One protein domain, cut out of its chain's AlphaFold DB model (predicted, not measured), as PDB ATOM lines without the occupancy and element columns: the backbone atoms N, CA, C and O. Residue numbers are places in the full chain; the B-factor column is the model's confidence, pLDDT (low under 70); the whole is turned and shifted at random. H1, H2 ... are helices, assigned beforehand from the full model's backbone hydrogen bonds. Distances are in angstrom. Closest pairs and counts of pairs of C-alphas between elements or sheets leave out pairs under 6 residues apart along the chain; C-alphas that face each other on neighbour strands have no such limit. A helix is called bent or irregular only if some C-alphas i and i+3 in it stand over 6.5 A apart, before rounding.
ATOM      1  N   SER A  17     140.211 167.524 169.413       86.81
ATOM      2  CA  SER A  17     139.400 168.416 168.576       86.81
ATOM      3  C   SER A  17     138.115 167.734 168.084       86.81
ATOM      4  O   SER A  17     137.212 168.411 167.583       86.81
ATOM      5  N   ASP A  18     138.001 166.413 168.248       88.00
ATOM      6  CA  ASP A  18     136.782 165.656 167.991       88.00
ATOM      7  C   ASP A  18     135.977 165.496 169.292       88.00
ATOM      8  O   ASP A  18     136.447 164.969 170.302       88.00
ATOM      9  N   GLU A  19     134.735 165.971 169.264       91.00
ATOM     10  CA  GLU A  19     133.827 165.891 170.406       91.00
ATOM     11  C   GLU A  19     133.438 164.443 170.729       91.00
ATOM     12  O   GLU A  19     133.295 164.081 171.897       91.00
ATOM     13  N   THR A  20     133.301 163.605 169.703       88.19
ATOM     14  CA  THR A  20     132.961 162.186 169.842       88.19
ATOM     15  C   THR A  20     134.063 161.447 170.587       88.19
ATOM     16  O   THR A  20     133.773 160.692 171.511       88.19
ATOM     17  N   VAL A  21     135.324 161.755 170.267       88.56
ATOM     18  CA  VAL A  21     136.498 161.223 170.968       88.56
ATOM     19  C   VAL A  21     136.504 161.655 172.432       88.56
ATOM     20  O   VAL A  21     136.644 160.811 173.313       88.56
ATOM     21  N   ILE A  22     136.293 162.945 172.722       91.31
ATOM     22  CA  ILE A  22     136.214 163.441 174.109       91.31
ATOM     23  C   ILE A  22     135.120 162.704 174.884       91.31
ATOM     24  O   ILE A  22     135.343 162.261 176.010       91.31
ATOM     25  N   LYS A  23     133.942 162.551 174.278       91.25
ATOM     26  CA  LYS A  23     132.807 161.863 174.888       91.25
ATOM     27  C   LYS A  23     133.141 160.408 175.209       91.25
ATOM     28  O   LYS A  23     132.896 159.982 176.334       91.25
ATOM     29  N   GLU A  24     133.704 159.673 174.252       88.44
ATOM     30  CA  GLU A  24     134.103 158.275 174.441       88.44
ATOM     31  C   GLU A  24     135.153 158.137 175.547       88.44
ATOM     32  O   GLU A  24     134.982 157.306 176.438       88.44
ATOM     33  N   LEU A  25     136.184 158.990 175.553       88.94
ATOM     34  CA  LEU A  25     137.223 158.993 176.588       88.94
ATOM     35  C   LEU A  25     136.639 159.243 177.981       88.94
ATOM     36  O   LEU A  25     136.975 158.528 178.921       88.94
ATOM     37  N   LEU A  26     135.730 160.213 178.117       90.12
ATOM     38  CA  LEU A  26     135.087 160.521 179.396       90.12
ATOM     39  C   LEU A  26     134.205 159.374 179.899       90.12
ATOM     40  O   LEU A  26     134.199 159.106 181.096       90.12
ATOM     41  N   THR A  27     133.487 158.686 179.009       87.25
ATOM     42  CA  THR A  27     132.686 157.511 179.393       87.25
ATOM     43  C   THR A  27     133.546 156.290 179.702       87.25
ATOM     44  O   THR A  27     133.248 155.544 180.624       87.25
ATOM     45  N   PHE A  28     134.640 156.092 178.968       83.75
ATOM     46  CA  PHE A  28     135.515 154.936 179.149       83.75
ATOM     47  C   PHE A  28     136.423 155.072 180.380       83.75
ATOM     48  O   PHE A  28     136.935 154.074 180.883       83.75
ATOM     49  N   ARG A  29     136.588 156.294 180.900       81.88
ATOM     50  CA  ARG A  29     137.421 156.602 182.068       81.88
ATOM     51  C   ARG A  29     137.124 155.718 183.281       81.88
ATOM     52  O   ARG A  29     138.064 155.214 183.883       81.88
ATOM     53  N   GLY A  30     135.849 155.475 183.586       72.06
ATOM     54  CA  GLY A  30     135.448 154.617 184.707       72.06
ATOM     55  C   GLY A  30     136.040 153.217 184.647       72.06
ATOM     56  O   GLY A  30     136.628 152.738 185.610       72.06
ATOM     57  N   SER A  31     135.980 152.603 183.464       71.62
ATOM     58  CA  SER A  31     136.529 151.265 183.248       71.62
ATOM     59  C   SER A  31     138.049 151.200 183.450       71.62
ATOM     60  O   SER A  31     138.560 150.187 183.919       71.62
ATOM     61  N   ILE A  32     138.771 152.284 183.141       69.81
ATOM     62  CA  ILE A  32     140.222 152.367 183.339       69.81
ATOM     63  C   ILE A  32     140.542 152.560 184.819       69.81
ATOM     64  O   ILE A  32     141.362 151.817 185.360       69.81
ATOM     65  N   ASP A  33     139.881 153.512 185.474       65.81
ATOM     66  CA  ASP A  33     140.118 153.827 186.884       65.81
ATOM     67  C   ASP A  33     139.830 152.601 187.775       65.81
ATOM     68  O   ASP A  33     140.644 152.264 188.637       65.81
ATOM     69  N   ASP A  34     138.765 151.842 187.492       62.09
ATOM     70  CA  ASP A  34     138.450 150.592 188.195       62.09
ATOM     71  C   ASP A  34     139.502 149.495 187.962       62.09
ATOM     72  O   ASP A  34     139.859 148.764 188.890       62.09
ATOM     73  N   THR A  35     140.045 149.372 186.744       59.88
ATOM     74  CA  THR A  35     141.132 148.410 186.466       59.88
ATOM     75  C   THR A  35     142.468 148.801 187.099       59.88
ATOM     76  O   THR A  35     143.234 147.915 187.480       59.88
ATOM     77  N   MET A  36     142.745 150.098 187.256       56.38
ATOM     78  CA  MET A  36     143.958 150.599 187.912       56.38
ATOM     79  C   MET A  36     143.879 150.473 189.440       56.38
ATOM     80  O   MET A  36     144.886 150.165 190.077       56.38
ATOM     81  N   LEU A  37     142.693 150.650 190.035       50.19
ATOM     82  CA  LEU A  37     142.474 150.538 191.484       50.19
ATOM     83  C   LEU A  37     142.339 149.084 191.972       50.19
ATOM     84  O   LEU A  37     142.834 148.759 193.049       50.19
ATOM     85  N   ASN A  38     141.747 148.185 191.178       47.22
ATOM     86  CA  ASN A  38     141.588 146.765 191.541       47.22
ATOM     87  C   ASN A  38     142.831 145.896 191.246       47.22
ATOM     88  O   ASN A  38     142.832 144.690 191.495       47.22
ATOM     89  N   GLY A  39     143.920 146.497 190.752       46.28
ATOM     90  CA  GLY A  39     145.191 145.833 190.438       46.28
ATOM     91  C   GLY A  39     146.033 145.381 191.642       46.28
ATOM     92  O   GLY A  39     147.151 144.911 191.447       46.28
ATOM     93  N   SER A  40     145.533 145.482 192.881       42.31
ATOM     94  CA  SER A  40     146.224 144.982 194.083       42.31
ATOM     95  C   SER A  40     146.129 143.458 194.276       42.31
ATOM     96  O   SER A  40     146.806 142.914 195.149       42.31
ATOM     97  N   HIS A  41     145.378 142.742 193.429       40.19
ATOM     98  CA  HIS A  41     145.378 141.278 193.383       40.19
ATOM     99  C   HIS A  41     145.833 140.737 192.019       40.19
ATOM    100  O   HIS A  41     145.033 140.411 191.153       40.19
ATOM    101  N   GLY A  42     147.151 140.587 191.861       41.84
ATOM    102  CA  GLY A  42     147.755 139.432 191.180       41.84
ATOM    103  C   GLY A  42     147.416 139.166 189.708       41.84
ATOM    104  O   GLY A  42     147.608 138.036 189.263       41.84
ATOM    105  N   VAL A  43     146.947 140.144 188.930       39.12
ATOM    106  CA  VAL A  43     146.768 139.963 187.481       39.12
ATOM    107  C   VAL A  43     148.047 140.375 186.759       39.12
ATOM    108  O   VAL A  43     148.516 141.505 186.853       39.12
ATOM    109  N   CYS A  44     148.619 139.399 186.056       38.38
ATOM    110  CA  CYS A  44     149.822 139.479 185.242       38.38
ATOM    111  C   CYS A  44     149.940 140.819 184.489       38.38
ATOM    112  O   CYS A  44     149.074 141.172 183.685       38.38
ATOM    113  N   ALA A  45     151.056 141.521 184.709       42.78
ATOM    114  CA  ALA A  45     151.432 142.805 184.112       42.78
ATOM    115  C   ALA A  45     151.539 142.801 182.566       42.78
ATOM    116  O   ALA A  45     152.072 143.729 181.975       42.78
ATOM    117  N   THR A  46     151.075 141.760 181.880       42.88
ATOM    118  CA  THR A  46     151.185 141.601 180.428       42.88
ATOM    119  C   THR A  46     149.906 141.973 179.674       42.88
ATOM    120  O   THR A  46     150.006 142.347 178.507       42.88
ATOM    121  N   ASN A  47     148.728 141.962 180.319       41.62
ATOM    122  CA  ASN A  47     147.454 142.298 179.658       41.62
ATOM    123  C   ASN A  47     146.941 143.717 179.965       41.62
ATOM    124  O   ASN A  47     146.366 144.351 179.085       41.62
ATOM    125  N   THR A  48     147.196 144.255 181.162       45.88
ATOM    126  CA  THR A  48     146.773 145.617 181.561       45.88
ATOM    127  C   THR A  48     147.687 146.717 180.992       45.88
ATOM    128  O   THR A  48     147.318 147.883 180.937       45.88
ATOM    129  N   LEU A  49     148.881 146.343 180.516       45.25
ATOM    130  CA  LEU A  49     149.962 147.239 180.071       45.25
ATOM    131  C   LEU A  49     150.061 147.417 178.549       45.25
ATOM    132  O   LEU A  49     151.053 147.935 178.044       45.25
ATOM    133  N   LYS A  50     149.023 147.029 177.804       50.56
ATOM    134  CA  LYS A  50     148.886 147.394 176.387       50.56
ATOM    135  C   LYS A  50     147.956 148.587 176.168       50.56
ATOM    136  O   LYS A  50     147.455 148.770 175.065       50.56
ATOM    137  N   MET A  51     147.734 149.434 177.176       57.78
ATOM    138  CA  MET A  51     147.286 150.788 176.855       57.78
ATOM    139  C   MET A  51     148.420 151.470 176.094       57.78
ATOM    140  O   MET A  51     149.528 151.604 176.607       57.78
ATOM    141  N   ASN A  52     148.151 151.832 174.840       70.75
ATOM    142  CA  ASN A  52     149.079 152.600 174.024       70.75
ATOM    143  C   ASN A  52     149.490 153.858 174.819       70.75
ATOM    144  O   ASN A  52     148.620 154.547 175.354       70.75
ATOM    145  N   THR A  53     150.791 154.142 174.923       77.31
ATOM    146  CA  THR A  53     151.341 155.347 175.566       77.31
ATOM    147  C   THR A  53     150.604 156.616 175.127       77.31
ATOM    148  O   THR A  53     150.378 157.505 175.944       77.31
ATOM    149  N   ASP A  54     150.154 156.653 173.870       74.56
ATOM    150  CA  ASP A  54     149.365 157.746 173.294       74.56
ATOM    151  C   ASP A  54     148.016 157.957 173.995       74.56
ATOM    152  O   ASP A  54     147.538 159.078 174.113       74.56
ATOM    153  N   VAL A  55     147.380 156.888 174.476       79.00
ATOM    154  CA  VAL A  55     146.104 156.965 175.198       79.00
ATOM    155  C   VAL A  55     146.327 157.519 176.604       79.00
ATOM    156  O   VAL A  55     145.543 158.339 177.074       79.00
ATOM    157  N   ILE A  56     147.416 157.112 177.265       81.50
ATOM    158  CA  ILE A  56     147.777 157.607 178.601       81.50
ATOM    159  C   ILE A  56     148.084 159.107 178.547       81.50
ATOM    160  O   ILE A  56     147.587 159.863 179.385       81.50
ATOM    161  N   SER A  57     148.862 159.554 177.557       84.25
ATOM    162  CA  SER A  57     149.127 160.984 177.368       84.25
ATOM    163  C   SER A  57     147.846 161.759 177.056       84.25
ATOM    164  O   SER A  57     147.631 162.818 177.637       84.25
ATOM    165  N   LEU A  58     146.942 161.198 176.247       86.56
ATOM    166  CA  LEU A  58     145.629 161.788 175.973       86.56
ATOM    167  C   LEU A  58     144.777 161.986 177.229       86.56
ATOM    168  O   LEU A  58     144.129 163.024 177.364       86.56
ATOM    169  N   PHE A  59     144.769 161.023 178.153       89.06
ATOM    170  CA  PHE A  59     144.064 161.176 179.427       89.06
ATOM    171  C   PHE A  59     144.703 162.244 180.317       89.06
ATOM    172  O   PHE A  59     143.982 163.032 180.928       89.06
ATOM    173  N   ALA A  60     146.036 162.323 180.351       89.88
ATOM    174  CA  ALA A  60     146.737 163.375 181.084       89.88
ATOM    175  C   ALA A  60     146.420 164.774 180.521       89.88
ATOM    176  O   ALA A  60     146.127 165.700 181.284       89.88
ATOM    177  N   ASP A  61     146.402 164.916 179.193       91.12
ATOM    178  CA  ASP A  61     146.023 166.158 178.513       91.12
ATOM    179  C   ASP A  61     144.555 166.521 178.792       91.12
ATOM    180  O   ASP A  61     144.229 167.677 179.084       91.12
ATOM    181  N   LEU A  62     143.658 165.529 178.761       92.44
ATOM    182  CA  LEU A  62     142.244 165.698 179.089       92.44
ATOM    183  C   LEU A  62     142.056 166.190 180.532       92.44
ATOM    184  O   LEU A  62     141.281 167.121 180.761       92.44
ATOM    185  N   ASP A  63     142.799 165.640 181.492       92.31
ATOM    186  CA  ASP A  63     142.772 166.074 182.893       92.31
ATOM    187  C   ASP A  63     143.228 167.521 183.073       92.31
ATOM    188  O   ASP A  63     142.628 168.283 183.842       92.31
ATOM    189  N   GLU A  64     144.277 167.931 182.362       93.44
ATOM    190  CA  GLU A  64     144.735 169.317 182.390       93.44
ATOM    191  C   GLU A  64     143.690 170.265 181.782       93.44
ATOM    192  O   GLU A  64     143.448 171.353 182.321       93.44
ATOM    193  N   LEU A  65     143.027 169.862 180.696       94.25
ATOM    194  CA  LEU A  65     141.939 170.634 180.092       94.25
ATOM    195  C   LEU A  65     140.747 170.763 181.037       94.25
ATOM    196  O   LEU A  65     140.245 171.876 181.227       94.25
ATOM    197  N   MET A  66     140.324 169.667 181.667       94.75
ATOM    198  CA  MET A  66     139.210 169.651 182.617       94.75
ATOM    199  C   MET A  66     139.448 170.639 183.763       94.75
ATOM    200  O   MET A  66     138.591 171.479 184.032       94.75
ATOM    201  N   LYS A  67     140.649 170.636 184.356       93.56
ATOM    202  CA  LYS A  67     141.040 171.578 185.424       93.56
ATOM    203  C   LYS A  67     140.992 173.050 184.994       93.56
ATOM    204  O   LYS A  67     140.804 173.927 185.832       93.56
ATOM    205  N   LYS A  68     141.186 173.348 183.704       90.94
ATOM    206  CA  LYS A  68     141.238 174.724 183.169       90.94
ATOM    207  C   LYS A  68     139.888 175.289 182.730       90.94
ATOM    208  O   LYS A  68     139.778 176.514 182.581       90.94
ATOM    209  N   CYS A  69     138.912 174.438 182.413       92.75
ATOM    210  CA  CYS A  69     137.655 174.878 181.801       92.75
ATOM    211  C   CYS A  69     136.384 174.460 182.543       92.75
ATOM    212  O   CYS A  69     135.356 175.095 182.307       92.75
ATOM    213  N   LEU A  70     136.442 173.470 183.438       95.12
ATOM    214  CA  LEU A  70     135.266 172.962 184.142       95.12
ATOM    215  C   LEU A  70     135.193 173.458 185.587       95.12
ATOM    216  O   LEU A  70     136.212 173.680 186.239       95.12
ATOM    217  N   ASN A  71     133.970 173.614 186.088       95.06
ATOM    218  CA  ASN A  71     133.692 173.903 187.494       95.06
ATOM    219  C   ASN A  71     133.460 172.617 188.313       95.06
ATOM    220  O   ASN A  71     133.341 171.521 187.765       95.06
ATOM    221  N   GLU A  72     133.362 172.750 189.637       94.62
ATOM    222  CA  GLU A  72     133.193 171.605 190.544       94.62
ATOM    223  C   GLU A  72     131.912 170.798 190.283       94.62
ATOM    224  O   GLU A  72     131.937 169.571 190.353       94.62
ATOM    225  N   GLU A  73     130.796 171.449 189.939       93.88
ATOM    226  CA  GLU A  73     129.546 170.746 189.614       93.88
ATOM    227  C   GLU A  73     129.678 169.893 188.346       93.88
ATOM    228  O   GLU A  73     129.168 168.774 188.282       93.88
ATOM    229  N   GLN A  74     130.367 170.412 187.331       95.50
ATOM    230  CA  GLN A  74     130.639 169.702 186.085       95.50
ATOM    231  C   GLN A  74     131.576 168.518 186.317       95.50
ATOM    232  O   GLN A  74     131.344 167.450 185.753       95.50
ATOM    233  N   LEU A  75     132.590 168.678 187.172       95.06
ATOM    234  CA  LEU A  75     133.483 167.586 187.564       95.06
ATOM    235  C   LEU A  75     132.731 166.482 188.316       95.06
ATOM    236  O   LEU A  75     132.892 165.313 187.978       95.06
ATOM    237  N   LYS A  76     131.840 166.835 189.253       94.75
ATOM    238  CA  LYS A  76     130.976 165.861 189.947       94.75
ATOM    239  C   LYS A  76     130.062 165.109 188.982       94.75
ATOM    240  O   LYS A  76     129.891 163.900 189.100       94.75
ATOM    241  N   LEU A  77     129.488 165.809 188.002       94.81
ATOM    242  CA  LEU A  77     128.685 165.171 186.960       94.81
ATOM    243  C   LEU A  77     129.509 164.141 186.177       94.81
ATOM    244  O   LEU A  77     129.022 163.036 185.949       94.81
ATOM    245  N   LEU A  78     130.745 164.478 185.795       94.44
ATOM    246  CA  LEU A  78     131.644 163.544 185.108       94.44
ATOM    247  C   LEU A  78     132.025 162.346 185.980       94.44
ATOM    248  O   LEU A  78     132.088 161.236 185.465       94.44
ATOM    249  N   GLU A  79     132.228 162.546 187.282       92.38
ATOM    250  CA  GLU A  79     132.515 161.460 188.222       92.38
ATOM    251  C   GLU A  79     131.375 160.432 188.266       92.38
ATOM    252  O   GLU A  79     131.619 159.227 188.217       92.38
ATOM    253  N   TYR A  80     130.118 160.886 188.302       93.44
ATOM    254  CA  TYR A  80     128.977 159.968 188.268       93.44
ATOM    255  C   TYR A  80     128.817 159.263 186.921       93.44
ATOM    256  O   TYR A  80     128.442 158.094 186.896       93.44
ATOM    257  N   ILE A  81     129.115 159.949 185.812       91.81
ATOM    258  CA  ILE A  81     129.122 159.322 184.483       91.81
ATOM    259  C   ILE A  81     130.200 158.242 184.406       91.81
ATOM    260  O   ILE A  81     129.919 157.163 183.903       91.81
ATOM    261  N   ALA A  82     131.401 158.507 184.926       89.38
ATOM    262  CA  ALA A  82     132.475 157.522 184.959       89.38
ATOM    263  C   ALA A  82     132.086 156.291 185.791       89.38
ATOM    264  O   ALA A  82     132.436 155.180 185.435       89.38
ATOM    265  N   LYS A  83     131.300 156.456 186.856       88.56
ATOM    266  CA  LYS A  83     130.791 155.343 187.677       88.56
ATOM    267  C   LYS A  83     129.529 154.666 187.106       88.56
ATOM    268  O   LYS A  83     128.795 154.030 187.860       88.56
ATOM    269  N   ASP A  84     129.221 154.867 185.823       88.88
ATOM    270  CA  ASP A  84     128.063 154.294 185.116       88.88
ATOM    271  C   ASP A  84     126.688 154.590 185.758       88.88
ATOM    272  O   ASP A  84     125.722 153.830 185.621       88.88
ATOM    273  N   TYR A  85     126.541 155.727 186.450       90.94
ATOM    274  CA  TYR A  85     125.241 156.120 186.998       90.94
ATOM    275  C   TYR A  85     124.258 156.466 185.874       90.94
ATOM    276  O   TYR A  85     124.573 157.169 184.913       90.94
ATOM    277  N   THR A  86     123.000 156.053 186.038       94.38
ATOM    278  CA  THR A  86     121.936 156.448 185.107       94.38
ATOM    279  C   THR A  86     121.685 157.956 185.172       94.38
ATOM    280  O   THR A  86     121.764 158.571 186.238       94.38
ATOM    281  N   ASN A  87     121.272 158.563 184.052       93.81
ATOM    282  CA  ASN A  87     120.878 159.980 184.019       93.81
ATOM    283  C   ASN A  87     119.812 160.324 185.073       93.81
ATOM    284  O   ASN A  87     119.765 161.450 185.564       93.81
ATOM    285  N   TYR A  88     118.956 159.357 185.414       95.62
ATOM    286  CA  TYR A  88     117.975 159.507 186.478       95.62
ATOM    287  C   TYR A  88     118.653 159.705 187.841       95.62
ATOM    288  O   TYR A  88     118.399 160.713 188.499       95.62
ATOM    289  N   ASN A  89     119.568 158.806 188.221       95.25
ATOM    290  CA  ASN A  89     120.298 158.889 189.489       95.25
ATOM    291  C   ASN A  89     121.152 160.158 189.568       95.25
ATOM    292  O   ASN A  89     121.144 160.838 190.589       95.25
ATOM    293  N   ILE A  90     121.830 160.520 188.474       94.69
ATOM    294  CA  ILE A  90     122.631 161.751 188.398       94.69
ATOM    295  C   ILE A  90     121.751 162.984 188.630       94.69
ATOM    296  O   ILE A  90     122.130 163.881 189.379       94.69
ATOM    297  N   GLY A  91     120.567 163.026 188.010       93.81
ATOM    298  CA  GLY A  91     119.615 164.120 188.191       93.81
ATOM    299  C   GLY A  91     119.171 164.277 189.646       93.81
ATOM    300  O   GLY A  91     119.159 165.393 190.160       93.81
ATOM    301  N   GLN A  92     118.880 163.162 190.324       95.56
ATOM    302  CA  GLN A  92     118.510 163.161 191.745       95.56
ATOM    303  C   GLN A  92     119.671 163.618 192.641       95.56
ATOM    304  O   GLN A  92     119.487 164.496 193.478       95.56
ATOM    305  N   LEU A  93     120.878 163.079 192.430       95.19
ATOM    306  CA  LEU A  93     122.062 163.392 193.240       95.19
ATOM    307  C   LEU A  93     122.520 164.848 193.103       95.19
ATOM    308  O   LEU A  93     122.950 165.455 194.080       95.19
ATOM    309  N   LEU A  94     122.430 165.415 191.898       94.12
ATOM    310  CA  LEU A  94     122.833 166.797 191.624       94.12
ATOM    311  C   LEU A  94     121.688 167.809 191.774       94.12
ATOM    312  O   LEU A  94     121.915 169.003 191.593       94.12
ATOM    313  N   GLY A  95     120.460 167.360 192.053       94.94
ATOM    314  CA  GLY A  95     119.286 168.233 192.131       94.94
ATOM    315  C   GLY A  95     118.942 168.920 190.802       94.94
ATOM    316  O   GLY A  95     118.441 170.045 190.793       94.94
ATOM    317  N   ILE A  96     119.226 168.275 189.665       94.44
ATOM    318  CA  ILE A  96     118.976 168.820 188.322       94.44
ATOM    319  C   ILE A  96     117.949 167.978 187.556       94.44
ATOM    320  O   ILE A  96     117.894 166.758 187.716       94.44
ATOM    321  N   PRO A  97     117.149 168.574 186.651       96.31
ATOM    322  CA  PRO A  97     116.190 167.800 185.873       96.31
ATOM    323  C   PRO A  97     116.897 166.751 185.007       96.31
ATOM    324  O   PRO A  97     117.827 167.090 184.275       96.31
ATOM    325  N   VAL A  98     116.407 165.509 184.998       94.50
ATOM    326  CA  VAL A  98     117.015 164.370 184.272       94.50
ATOM    327  C   VAL A  98     117.306 164.698 182.801       94.50
ATOM    328  O   VAL A  98     118.390 164.430 182.289       94.50
ATOM    329  N   LYS A  99     116.377 165.395 182.132       94.44
ATOM    330  CA  LYS A  99     116.524 165.854 180.736       94.44
ATOM    331  C   LYS A  99     117.718 166.792 180.497       94.44
ATOM    332  O   LYS A  99     118.138 166.979 179.358       94.44
ATOM    333  N   THR A 100     118.237 167.426 181.547       95.19
ATOM    334  CA  THR A 100     119.368 168.358 181.469       95.19
ATOM    335  C   THR A 100     120.714 167.674 181.643       95.19
ATOM    336  O   THR A 100     121.701 168.235 181.182       95.19
ATOM    337  N   VAL A 101     120.768 166.467 182.219       95.00
ATOM    338  CA  VAL A 101     122.025 165.739 182.471       95.00
ATOM    339  C   VAL A 101     122.791 165.526 181.165       95.00
ATOM    340  O   VAL A 101     123.922 165.984 181.033       95.00
ATOM    341  N   GLY A 102     122.134 164.953 180.152       93.88
ATOM    342  CA  GLY A 102     122.750 164.735 178.839       93.88
ATOM    343  C   GLY A 102     123.165 166.034 178.138       93.88
ATOM    344  O   GLY A 102     124.235 166.098 177.538       93.88
ATOM    345  N   ARG A 103     122.367 167.107 178.265       95.88
ATOM    346  CA  ARG A 103     122.724 168.428 177.714       95.88
ATOM    347  C   ARG A 103     123.950 169.015 178.408       95.88
ATOM    348  O   ARG A 103     124.831 169.524 177.729       95.88
ATOM    349  N   ARG A 104     124.024 168.932 179.740       95.94
ATOM    350  CA  ARG A 104     125.188 169.391 180.511       95.94
ATOM    351  C   ARG A 104     126.435 168.599 180.136       95.94
ATOM    352  O   ARG A 104     127.476 169.210 179.931       95.94
ATOM    353  N   PHE A 105     126.316 167.283 179.979       95.81
ATOM    354  CA  PHE A 105     127.425 166.439 179.541       95.81
ATOM    355  C   PHE A 105     127.943 166.824 178.148       95.81
ATOM    356  O   PHE A 105     129.145 167.008 177.963       95.81
ATOM    357  N   HIS A 106     127.045 167.045 177.188       95.56
ATOM    358  CA  HIS A 106     127.420 167.546 175.863       95.56
ATOM    359  C   HIS A 106     128.105 168.923 175.938       95.56
ATOM    360  O   HIS A 106     129.165 169.121 175.349       95.56
ATOM    361  N   THR A 107     127.569 169.857 176.731       96.31
ATOM    362  CA  THR A 107     128.198 171.170 176.953       96.31
ATOM    363  C   THR A 107     129.608 171.044 177.533       96.31
ATOM    364  O   THR A 107     130.492 171.793 177.127       96.31
ATOM    365  N   ILE A 108     129.837 170.101 178.451       96.50
ATOM    366  CA  ILE A 108     131.167 169.821 179.011       96.50
ATOM    367  C   ILE A 108     132.128 169.355 177.911       96.50
ATOM    368  O   ILE A 108     133.220 169.908 177.788       96.50
ATOM    369  N   CYS A 109     131.710 168.407 177.066       96.25
ATOM    370  CA  CYS A 109     132.524 167.935 175.939       96.25
ATOM    371  C   CYS A 109     132.891 169.094 174.996       96.25
ATOM    372  O   CYS A 109     134.052 169.259 174.616       96.25
ATOM    373  N   LEU A 110     131.919 169.956 174.687       95.69
ATOM    374  CA  LEU A 110     132.131 171.132 173.848       95.69
ATOM    375  C   LEU A 110     133.091 172.148 174.489       95.69
ATOM    376  O   LEU A 110     133.916 172.734 173.790       95.69
ATOM    377  N   GLN A 111     133.013 172.363 175.804       95.19
ATOM    378  CA  GLN A 111     133.926 173.255 176.527       95.19
ATOM    379  C   GLN A 111     135.368 172.746 176.505       95.19
ATOM    380  O   GLN A 111     136.279 173.533 176.245       95.19
ATOM    381  N   ILE A 112     135.569 171.441 176.715       96.06
ATOM    382  CA  ILE A 112     136.887 170.799 176.630       96.06
ATOM    383  C   ILE A 112     137.469 170.990 175.229       96.06
ATOM    384  O   ILE A 112     138.587 171.490 175.097       96.06
ATOM    385  N   LYS A 113     136.687 170.687 174.184       95.50
ATOM    386  CA  LYS A 113     137.089 170.898 172.787       95.50
ATOM    387  C   LYS A 113     137.496 172.349 172.526       95.50
ATOM    388  O   LYS A 113     138.560 172.613 171.975       95.50
ATOM    389  N   GLN A 114     136.666 173.307 172.941       94.06
ATOM    390  CA  GLN A 114     136.937 174.732 172.739       94.06
ATOM    391  C   GLN A 114     138.217 175.189 173.446       94.06
ATOM    392  O   GLN A 114     138.963 175.999 172.892       94.06
ATOM    393  N   GLU A 115     138.488 174.697 174.656       94.81
ATOM    394  CA  GLU A 115     139.727 175.021 175.364       94.81
ATOM    395  C   GLU A 115     140.945 174.359 174.707       94.81
ATOM    396  O   GLU A 115     141.983 175.012 174.590       94.81
ATOM    397  N   ASN A 116     140.815 173.122 174.218       95.31
ATOM    398  CA  ASN A 116     141.862 172.445 173.454       95.31
ATOM    399  C   ASN A 116     142.224 173.231 172.183       95.31
ATOM    400  O   ASN A 116     143.376 173.635 171.998       95.31
ATOM    401  N   ASP A 117     141.225 173.557 171.360       93.81
ATOM    402  CA  ASP A 117     141.412 174.322 170.125       93.81
ATOM    403  C   ASP A 117     142.024 175.704 170.417       93.81
ATOM    404  O   ASP A 117     142.929 176.167 169.717       93.81
ATOM    405  N   ARG A 118     141.587 176.364 171.497       93.69
ATOM    406  CA  ARG A 118     142.143 177.647 171.952       93.69
ATOM    407  C   ARG A 118     143.624 177.528 172.315       93.69
ATOM    408  O   ARG A 118     144.408 178.414 171.953       93.69
ATOM    409  N   GLN A 119     144.023 176.482 173.039       93.44
ATOM    410  CA  GLN A 119     145.426 176.252 173.400       93.44
ATOM    411  C   GLN A 119     146.276 175.952 172.166       93.44
ATOM    412  O   GLN A 119     147.352 176.540 172.015       93.44
ATOM    413  N   TRP A 120     145.768 175.135 171.245       94.06
ATOM    414  CA  TRP A 120     146.446 174.849 169.985       94.06
ATOM    415  C   TRP A 120     146.675 176.123 169.164       94.06
ATOM    416  O   TRP A 120     147.815 176.433 168.809       94.06
ATOM    417  N   ARG A 121     145.639 176.950 168.955       94.50
ATOM    418  CA  ARG A 121     145.770 178.222 168.216       94.50
ATOM    419  C   ARG A 121     146.739 179.187 168.877       94.50
ATOM    420  O   ARG A 121     147.530 179.830 168.191       94.50
ATOM    421  N   LYS A 122     146.744 179.255 170.211       94.81
ATOM    422  CA  LYS A 122     147.729 180.048 170.957       94.81
ATOM    423  C   LYS A 122     149.148 179.601 170.610       94.81
ATOM    424  O   LYS A 122     149.993 180.452 170.334       94.81
ATOM    425  N   VAL A 123     149.419 178.297 170.614       94.00
ATOM    426  CA  VAL A 123     150.745 177.751 170.284       94.00
ATOM    427  C   VAL A 123     151.111 178.037 168.831       94.00
ATOM    428  O   VAL A 123     152.212 178.519 168.578       94.00
ATOM    429  N   VAL A 124     150.202 177.812 167.886       95.31
ATOM    430  CA  VAL A 124     150.443 178.069 166.457       95.31
ATOM    431  C   VAL A 124     150.749 179.545 166.209       95.31
ATOM    432  O   VAL A 124     151.790 179.881 165.645       95.31
ATOM    433  N   TYR A 125     149.905 180.452 166.693       96.38
ATOM    434  CA  TYR A 125     150.070 181.888 166.463       96.38
ATOM    435  C   TYR A 125     151.340 182.447 167.099       96.38
ATOM    436  O   TYR A 125     151.989 183.310 166.515       96.38
ATOM    437  N   THR A 126     151.720 181.952 168.277       94.38
ATOM    438  CA  THR A 126     152.912 182.449 168.973       94.38
ATOM    439  C   THR A 126     154.202 181.797 168.500       94.38
ATOM    440  O   THR A 126     155.169 182.511 168.280       94.38
ATOM    441  N   LYS A 127     154.239 180.469 168.342       94.06
ATOM    442  CA  LYS A 127     155.476 179.730 168.045       94.06
ATOM    443  C   LYS A 127     155.723 179.513 166.556       94.06
ATOM    444  O   LYS A 127     156.873 179.384 166.159       94.06
ATOM    445  N   LYS A 128     154.666 179.383 165.746       94.25
ATOM    446  CA  LYS A 128     154.798 179.118 164.302       94.25
ATOM    447  C   LYS A 128     154.706 180.400 163.487       94.25
ATOM    448  O   LYS A 128     155.507 180.589 162.584       94.25
ATOM    449  N   LEU A 129     153.759 181.277 163.824       95.00
ATOM    450  CA  LEU A 129     153.532 182.528 163.091       95.00
ATOM    451  C   LEU A 129     154.216 183.752 163.716       95.00
ATOM    452  O   LEU A 129     154.208 184.816 163.105       95.00
ATOM    453  N   ASN A 130     154.796 183.625 164.916       94.31
ATOM    454  CA  ASN A 130     155.473 184.714 165.634       94.31
ATOM    455  C   ASN A 130     154.629 186.000 165.755       94.31
ATOM    456  O   ASN A 130     155.146 187.117 165.686       94.31
ATOM    457  N   LEU A 131     153.312 185.856 165.942       94.56
ATOM    458  CA  LEU A 131     152.415 186.998 166.090       94.56
ATOM    459  C   LEU A 131     152.673 187.748 167.400       94.56
ATOM    460  O   LEU A 131     153.038 187.170 168.429       94.56
TER     461      LEU A 131
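AT A GLANCE: This is residues 17 to 131 of the 169 residues of an uncharacterized protein of Lysinibacillus sphaericus OT4b.31 (UniProt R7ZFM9). H1 and H2 stand like two legs off the middle of a long helix, H5, joined at their far ends by a loop; H3 and H4 make a hairpin on its first part. Residues 123 to 130 stick out. The printed part, 115 residues with helices H1 to H5 in order and no named strand, is all helix and loose, radius of gyration of the C-alphas 16.8 A, spanning 51 by 44 by 21 A.

IN THESE COORDINATES: H1, residues 19 to 40, begins at C-alpha (133.827, 165.891, 170.406), spans 33.9 A, has a kink of 34 degrees near residue 28 and is irregular, C-alphas 37 and 40 being 7.2 A apart. H2 is 53 to 69, 24.7 A; H3 72 to 82, 15.2 A; H4 87 to 94, 10.4 A. H5, 98 to 128, spans 45.2 A, ends at C-alpha (154.798, 179.118, 164.302) and is only just irregular, C-alphas 99 and 102 being 6.6 A apart.

HOW THE PARTS SIT: H1 touches H5 with residues 19 to 23 alone, about perpendicular at 80 degrees; closest C-alphas Glu 19 and Cys 109, 6.0 A. H2 touches H5 with residues 62 to 69 alone, at 77 degrees; closest C-alphas Leu 65 and Ile 112, 6.1 A. H3 and H4 touch as a hairpin; closest C-alphas Tyr 80 and Ile 90, 6.6 A. Every O i to N i+4 pair is within hydrogen-bond range in H2, H3 and H4; 14 of 18 are in H1, 25 of 27 in H5.

THE WHOLE: The C-alphas farthest apart, Gly 42 and Leu 131, are 54.0 A apart. The printed part has no cut; the link H1 to H2 is long. Residues 32 to 51 have pLDDT under 70.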